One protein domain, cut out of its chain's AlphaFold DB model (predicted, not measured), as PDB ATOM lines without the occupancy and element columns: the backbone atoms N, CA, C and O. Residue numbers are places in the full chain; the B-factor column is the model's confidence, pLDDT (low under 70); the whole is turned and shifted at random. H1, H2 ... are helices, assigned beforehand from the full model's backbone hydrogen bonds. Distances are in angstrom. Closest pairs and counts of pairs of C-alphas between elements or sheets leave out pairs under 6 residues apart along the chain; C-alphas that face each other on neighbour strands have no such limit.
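Overview. This is residues 53 to 112 of the 637 residues of the protein "Predicted protein" of Laccaria bicolor (strain S238N-H82 / ATCC MYA-4686) (UniProt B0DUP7). Three short helices are set with their centres in a triangle, H3 at the corner where it touches both H1 and H2, while the unnamed stretch 53 to 66 loops out to one end of the long axis. The printed part has 60 residues with three named helices, in the order H1, H2, H3, and no named strand: all helix. It is compact, with a radius of gyration of the C-alphas of 11.4 A, and elongated, spanning 38 by 21 by 16 A.

Along the chain. After residues 53 to 66, find C-alpha 67 at (105.093, 78.917, 84.788), where H1 begins, residues 67 to 76. H2 is residues 80 to 89. H3, residues 100 to 111, runs 17.1 A to C-alpha 111 at (97.975, 81.407, 88.440).

Arrangement. H3 touches H2 at a shallow tilt of 28 degrees, the same way; the closest C-alphas, of Arg 80 and Leu 100, are 6.1 A apart. With residues 104 to 108 alone H3 touches H1, opposite ways at a shallow tilt of 34.7 degrees, only just short of steep; the closest C-alphas, of Leu 74 and Trp 104, are 6.3 A apart. H1 and H2 are apart. In H1, H2 and H3 every O i to N i+4 pair is within hydrogen-bond range.

Size, cuts and confidence. Look at Asp 61 and Arg 97: their C-alphas, 38.2 A apart, are the two farthest apart. The link H1 to H2 is tight, H2 to H3 short. The printed part has no cut, and no printed residue is under 70 in pLDDT.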
ATOM      1  N   ASP A  53      90.835  74.868  78.351       74.88
ATOM      2  CA  ASP A  53      92.132  75.171  77.732       74.88
ATOM      3  C   ASP A  53      92.890  76.337  78.386       74.88
ATOM      4  O   ASP A  53      94.056  76.568  78.069       74.88
ATOM      5  N   PHE A  54      92.262  77.086  79.300       87.31
ATOM      6  CA  PHE A  54      92.886  78.234  79.970       87.31
ATOM      7  C   PHE A  54      93.304  77.944  81.413       87.31
ATOM      8  O   PHE A  54      93.928  78.803  82.045       87.31
ATOM      9  N   PHE A  55      93.015  76.752  81.940       89.38
ATOM     10  CA  PHE A  55      93.568  76.297  83.214       89.38
ATOM     11  C   PHE A  55      94.988  75.754  83.005       89.38
ATOM     12  O   PHE A  55      95.216  75.005  82.054       89.38
ATOM     13  N   PRO A  56      95.958  76.068  83.883       89.00
ATOM     14  CA  PRO A  56      97.239  75.384  83.842       89.00
ATOM     15  C   PRO A  56      97.010  73.890  84.069       89.00
ATOM     16  O   PRO A  56      96.340  73.496  85.030       89.00
ATOM     17  N   ALA A  57      97.574  73.060  83.191       88.00
ATOM     18  CA  ALA A  57      97.518  71.617  83.356       88.00
ATOM     19  C   ALA A  57      98.079  71.216  84.731       88.00
ATOM     20  O   ALA A  57      98.986  71.857  85.274       88.00
ATOM     21  N   ARG A  58      97.535  70.142  85.306       89.12
ATOM     22  CA  ARG A  58      98.044  69.561  86.549       89.12
ATOM     23  C   ARG A  58      98.893  68.341  86.233       89.12
ATOM     24  O   ARG A  58      98.522  67.515  85.404       89.12
ATOM     25  N   LYS A  59     100.032  68.230  86.904       86.56
ATOM     26  CA  LYS A  59     100.858  67.025  86.916       86.56
ATOM     27  C   LYS A  59     100.132  65.896  87.672       86.56
ATOM     28  O   LYS A  59      99.197  66.175  88.427       86.56
ATOM     29  N   PRO A  60     100.567  64.628  87.533       86.12
ATOM     30  CA  PRO A  60      99.974  63.493  88.253       86.12
ATOM     31  C   PRO A  60      99.989  63.632  89.783       86.12
ATOM     32  O   PRO A  60      99.157  63.044  90.463       86.12
ATOM     33  N   ASP A  61     100.912  64.431  90.324       85.06
ATOM     34  CA  ASP A  61     101.011  64.759  91.752       85.06
ATOM     35  C   ASP A  61     100.019  65.853  92.209       85.06
ATOM     36  O   ASP A  61     100.024  66.261  93.370       85.06
ATOM     37  N   GLY A  62      99.165  66.346  91.304       84.12
ATOM     38  CA  GLY A  62      98.169  67.386  91.557       84.12
ATOM     39  C   GLY A  62      98.707  68.821  91.515       84.12
ATOM     40  O   GLY A  62      97.901  69.760  91.595       84.12
ATOM     41  N   SER A  63     100.024  69.009  91.363       88.19
ATOM     42  CA  SER A  63     100.658  70.325  91.231       88.19
ATOM     43  C   SER A  63     100.436  70.925  89.841       88.19
ATOM     44  O   SER A  63     100.215  70.207  88.867       88.19
ATOM     45  N   LEU A  64     100.465  72.256  89.729       90.00
ATOM     46  CA  LEU A  64     100.386  72.929  88.429       90.00
ATOM     47  C   LEU A  64     101.667  72.662  87.615       90.00
ATOM     48  O   LEU A  64     102.753  72.477  88.175       90.00
ATOM     49  N   VAL A  65     101.562  72.670  86.285       92.12
ATOM     50  CA  VAL A  65     102.734  72.743  85.392       92.12
ATOM     51  C   VAL A  65     103.604  73.967  85.714       92.12
ATOM     52  O   VAL A  65     103.182  74.860  86.447       92.12
ATOM     53  N   SER A  66     104.844  74.020  85.216       93.69
ATOM     54  CA  SER A  66     105.701  75.187  85.472       93.69
ATOM     55  C   SER A  66     105.142  76.452  84.810       93.69
ATOM     56  O   SER A  66     104.386  76.371  83.837       93.69
ATOM     57  N   GLU A  67     105.516  77.623  85.334       93.75
ATOM     58  CA  GLU A  67     105.093  78.917  84.788       93.75
ATOM     59  C   GLU A  67     105.487  79.046  83.308       93.75
ATOM     60  O   GLU A  67     104.701  79.524  82.491       93.75
ATOM     61  N   GLU A  68     106.675  78.561  82.938       93.06
ATOM     62  CA  GLU A  68     107.183  78.584  81.564       93.06
ATOM     63  C   GLU A  68     106.347  77.704  80.631       93.06
ATOM     64  O   GLU A  68     106.036  78.115  79.514       93.06
ATOM     65  N   ALA A  69     105.937  76.517  81.090       91.19
ATOM     66  CA  ALA A  69     105.098  75.612  80.309       91.19
ATOM     67  C   ALA A  69     103.696  76.200  80.082       91.19
ATOM     68  O   ALA A  69     103.160  76.120  78.976       91.19
ATOM     69  N   TYR A  70     103.121  76.851  81.098       95.69
ATOM     70  CA  TYR A  70     101.835  77.534  80.958       95.69
ATOM     71  C   TYR A  70     101.926  78.772  80.052       95.69
ATOM     72  O   TYR A  70     101.054  78.978  79.209       95.69
ATOM     73  N   LYS A  71     103.008  79.561  80.151       94.75
ATOM     74  CA  LYS A  71     103.290  80.668  79.218       94.75
ATOM     75  C   LYS A  71     103.373  80.183  77.775       94.75
ATOM     76  O   LYS A  71     102.737  80.770  76.904       94.75
ATOM     77  N   ALA A  72     104.120  79.105  77.529       92.94
ATOM     78  CA  ALA A  72     104.260  78.521  76.199       92.94
ATOM     79  C   ALA A  72     102.905  78.080  75.627       92.94
ATOM     80  O   ALA A  72     102.615  78.374  74.469       92.94
ATOM     81  N   HIS A  73     102.053  77.459  76.448       92.94
ATOM     82  CA  HIS A  73     100.686  77.101  76.061       92.94
ATOM     83  C   HIS A  73      99.847  78.330  75.699       92.94
ATOM     84  O   HIS A  73      99.272  78.385  74.615       92.94
ATOM     85  N   LEU A  74      99.833  79.366  76.543       94.69
ATOM     86  CA  LEU A  74      99.089  80.598  76.263       94.69
ATOM     87  C   LEU A  74      99.550  81.290  74.968       94.69
ATOM     88  O   LEU A  74      98.708  81.817  74.239       94.69
ATOM     89  N   PHE A  75     100.847  81.243  74.639       93.69
ATOM     90  CA  PHE A  75     101.383  81.796  73.388       93.69
ATOM     91  C   PHE A  75     100.904  81.069  72.123       93.69
ATOM     92  O   PHE A  75     100.969  81.643  71.033       93.69
ATOM     93  N   THR A  76     100.372  79.847  72.233       93.56
ATOM     94  CA  THR A  76      99.732  79.170  71.092       93.56
ATOM     95  C   THR A  76      98.392  79.815  70.711       93.56
ATOM     96  O   THR A  76      97.955  79.720  69.563       93.56
ATOM     97  N   ILE A  77      97.763  80.554  71.634       93.75
ATOM     98  CA  ILE A  77      96.448  81.175  71.451       93.75
ATOM     99  C   ILE A  77      96.619  82.584  70.877       93.75
ATOM    100  O   ILE A  77      96.824  83.560  71.599       93.75
ATOM    101  N   ARG A  78      96.512  82.698  69.547       93.12
ATOM    102  CA  ARG A  78      96.757  83.956  68.810       93.12
ATOM    103  C   ARG A  78      95.557  84.913  68.734       93.12
ATOM    104  O   ARG A  78      95.725  86.067  68.348       93.12
ATOM    105  N   LYS A  79      94.345  84.475  69.103       92.88
ATOM    106  CA  LYS A  79      93.115  85.297  69.060       92.88
ATOM    107  C   LYS A  79      92.849  85.976  70.416       92.88
ATOM    108  O   LYS A  79      93.074  85.383  71.468       92.88
ATOM    109  N   ARG A  80      92.346  87.221  70.408       93.25
ATOM    110  CA  ARG A  80      92.115  88.025  71.633       93.25
ATOM    111  C   ARG A  80      90.852  87.618  72.385       93.25
ATOM    112  O   ARG A  80      90.838  87.652  73.613       93.25
ATOM    113  N   GLU A  81      89.791  87.272  71.666       94.62
ATOM    114  CA  GLU A  81      88.471  86.972  72.222       94.62
ATOM    115  C   GLU A  81      88.499  85.827  73.254       94.62
ATOM    116  O   GLU A  81      87.983  86.046  74.353       94.62
ATOM    117  N   PRO A  82      89.166  84.679  73.004       94.06
ATOM    118  CA  PRO A  82      89.258  83.599  73.989       94.06
ATOM    119  C   PRO A  82      89.993  84.013  75.274       94.06
ATOM    120  O   PRO A  82      89.535  83.729  76.378       94.06
ATOM    121  N   LEU A  83      91.084  84.777  75.148       94.31
ATOM    122  CA  LEU A  83      91.859  85.269  76.294       94.31
ATOM    123  C   LEU A  83      91.082  86.304  77.117       94.31
ATOM    124  O   LEU A  83      91.155  86.305  78.343       94.31
ATOM    125  N   ARG A  84      90.298  87.174  76.464       95.31
ATOM    126  CA  ARG A  84      89.392  88.106  77.158       95.31
ATOM    127  C   ARG A  84      88.292  87.360  77.898       95.31
ATOM    128  O   ARG A  84      88.020  87.700  79.046       95.31
ATOM    129  N   ALA A  85      87.691  86.353  77.264       92.88
ATOM    130  CA  ALA A  85      86.678  85.514  77.892       92.88
ATOM    131  C   ALA A  85      87.245  84.797  79.128       92.88
ATOM    132  O   ALA A  85      86.630  84.859  80.191       92.88
ATOM    133  N   ALA A  86      88.454  84.231  79.030       94.56
ATOM    134  CA  ALA A  86      89.159  83.622  80.155       94.56
ATOM    135  C   ALA A  86      89.451  84.636  81.277       94.56
ATOM    136  O   ALA A  86      89.107  84.397  82.433       94.56
ATOM    137  N   CYS A  87      89.999  85.814  80.959       95.81
ATOM    138  CA  CYS A  87      90.226  86.867  81.951       95.81
ATOM    139  C   CYS A  87      88.928  87.307  82.648       95.81
ATOM    140  O   CYS A  87      88.915  87.480  83.866       95.81
ATOM    141  N   SER A  88      87.828  87.462  81.905       94.44
ATOM    142  CA  SER A  88      86.515  87.789  82.473       94.44
ATOM    143  C   SER A  88      85.983  86.666  83.364       94.44
ATOM    144  O   SER A  88      85.481  86.955  84.452       94.44
ATOM    145  N   HIS A  89      86.144  85.408  82.948       94.12
ATOM    146  CA  HIS A  89      85.769  84.227  83.725       94.12
ATOM    147  C   HIS A  89      86.510  84.184  85.074       94.12
ATOM    148  O   HIS A  89      85.883  84.048  86.124       94.12
ATOM    149  N   PHE A  90      87.823  84.437  85.067       94.06
ATOM    150  CA  PHE A  90      88.658  84.511  86.275       94.06
ATOM    151  C   PHE A  90      88.570  85.852  87.024       94.06
ATOM    152  O   PHE A  90      89.295  86.075  87.993       94.06
ATOM    153  N   LYS A  91      87.676  86.761  86.603       95.62
ATOM    154  CA  LYS A  91      87.484  88.105  87.182       95.62
ATOM    155  C   LYS A  91      88.769  88.949  87.228       95.62
ATOM    156  O   LYS A  91      88.919  89.828  88.079       95.62
ATOM    157  N   ILE A  92      89.687  88.718  86.292       95.75
ATOM    158  CA  ILE A  92      90.899  89.513  86.099       95.75
ATOM    159  C   ILE A  92      90.493  90.832  85.435       95.75
ATOM    160  O   ILE A  92      89.797  90.841  84.419       95.75
ATOM    161  N   ARG A  93      90.903  91.973  85.998       94.19
ATOM    162  CA  ARG A  93      90.616  93.289  85.401       94.19
ATOM    163  C   ARG A  93      91.544  93.541  84.214       94.19
ATOM    164  O   ARG A  93      92.761  93.498  84.363       94.19
ATOM    165  N   PHE A  94      90.974  93.871  83.059       94.81
ATOM    166  CA  PHE A  94      91.715  94.271  81.861       94.81
ATOM    167  C   PHE A  94      90.969  95.384  81.115       94.81
ATOM    168  O   PHE A  94      89.752  95.518  81.226       94.81
ATOM    169  N   ALA A  95      91.695  96.199  80.349       89.50
ATOM    170  CA  ALA A  95      91.082  97.203  79.483       89.50
ATOM    171  C   ALA A  95      90.446  96.535  78.252       89.50
ATOM    172  O   ALA A  95      91.036  95.628  77.671       89.50
ATOM    173  N   THR A  96      89.305  97.032  77.760       86.75
ATOM    174  CA  THR A  96      88.637  96.499  76.549       86.75
ATOM    175  C   THR A  96      89.555  96.478  75.316       86.75
ATOM    176  O   THR A  96      89.336  95.705  74.388       86.75
ATOM    177  N   ARG A  97      90.611  97.306  75.307       88.00
ATOM    178  CA  ARG A  97      91.636  97.392  74.252       88.00
ATOM    179  C   ARG A  97      92.976  96.729  74.610       88.00
ATOM    180  O   ARG A  97      93.948  96.963  73.902       88.00
ATOM    181  N   ALA A  98      93.046  95.916  75.665       91.31
ATOM    182  CA  ALA A  98      94.264  95.189  76.025       91.31
ATOM    183  C   ALA A  98      94.788  94.358  74.837       91.31
ATOM    184  O   ALA A  98      93.997  93.722  74.123       91.31
ATOM    185  N   ASN A  99      96.106  94.407  74.621       94.75
ATOM    186  CA  ASN A  99      96.808  93.603  73.621       94.75
ATOM    187  C   ASN A  99      96.991  92.149  74.119       94.75
ATOM    188  O   ASN A  99      96.676  91.837  75.269       94.75
ATOM    189  N   LEU A 100      97.447  91.249  73.238       95.62
ATOM    190  CA  LEU A 100      97.623  89.824  73.563       95.62
ATOM    191  C   LEU A 100      98.623  89.621  74.704       95.62
ATOM    192  O   LEU A 100      98.332  88.892  75.645       95.62
ATOM    193  N   GLU A 101      99.742  90.343  74.660       96.19
ATOM    194  CA  GLU A 101     100.798  90.266  75.667       96.19
ATOM    195  C   GLU A 101     100.304  90.603  77.074       96.19
ATOM    196  O   GLU A 101     100.574  89.871  78.028       96.19
ATOM    197  N   PHE A 102      99.510  91.664  77.211       96.38
ATOM    198  CA  PHE A 102      98.896  92.014  78.483       96.38
ATOM    199  C   PHE A 102      97.964  90.906  78.983       96.38
ATOM    200  O   PHE A 102      98.005  90.561  80.162       96.38
ATOM    201  N   LEU A 103      97.125  90.345  78.104       96.19
ATOM    202  CA  LEU A 103      96.170  89.297  78.476       96.19
ATOM    203  C   LEU A 103      96.885  88.002  78.895       96.19
ATOM    204  O   LEU A 103      96.519  87.424  79.917       96.19
ATOM    205  N   TRP A 104      97.937  87.596  78.177       96.94
ATOM    206  CA  TRP A 104      98.790  86.468  78.561       96.94
ATOM    207  C   TRP A 104      99.426  86.697  79.933       96.94
ATOM    208  O   TRP A 104      99.271  85.875  80.834       96.94
ATOM    209  N   ASN A 105     100.066  87.851  80.135       95.19
ATOM    210  CA  ASN A 105     100.722  88.182  81.399       95.19
ATOM    211  C   ASN A 105      99.737  88.271  82.574       95.19
ATOM    212  O   ASN A 105     100.078  87.899  83.698       95.19
ATOM    213  N   ALA A 106      98.514  88.746  82.336       95.62
ATOM    214  CA  ALA A 106      97.484  88.820  83.362       95.62
ATOM    215  C   ALA A 106      97.020  87.422  83.811       95.62
ATOM    216  O   ALA A 106      96.888  87.188  85.012       95.62
ATOM    217  N   LEU A 107      96.850  86.482  82.872       96.38
ATOM    218  CA  LEU A 107      96.526  85.081  83.170       96.38
ATOM    219  C   LEU A 107      97.674  84.371  83.896       96.38
ATOM    220  O   LEU A 107      97.441  83.684  84.886       96.38
ATOM    221  N   VAL A 108      98.922  84.592  83.476       96.56
ATOM    222  CA  VAL A 108     100.102  84.046  84.166       96.56
ATOM    223  C   VAL A 108     100.157  84.534  85.611       96.56
ATOM    224  O   VAL A 108     100.246  83.716  86.518       96.56
ATOM    225  N   ARG A 109     100.055  85.849  85.849       95.12
ATOM    226  CA  ARG A 109     100.108  86.426  87.206       95.12
ATOM    227  C   ARG A 109      98.982  85.933  88.108       95.12
ATOM    228  O   ARG A 109      99.159  85.894  89.321       95.12
ATOM    229  N   HIS A 110      97.829  85.597  87.531       95.31
ATOM    230  CA  HIS A 110      96.702  85.044  88.274       95.31
ATOM    231  C   HIS A 110      97.018  83.653  88.843       95.31
ATOM    232  O   HIS A 110      96.714  83.391  90.003       95.31
ATOM    233  N   TRP A 111      97.660  82.788  88.052       94.38
ATOM    234  CA  TRP A 111      97.975  81.407  88.440       94.38
ATOM    235  C   TRP A 111      99.332  81.242  89.130       94.38
ATOM    236  O   TRP A 111      99.494  80.359  89.972       94.38
ATOM    237  N   TYR A 112     100.285  82.116  88.811       94.25
ATOM    238  CA  TYR A 112     101.639  82.148  89.354       94.25
ATOM    239  C   TYR A 112     101.892  83.535  89.963       94.25
ATOM    240  O   TYR A 112     102.523  84.392  89.337       94.25
TER     241      TYR A 112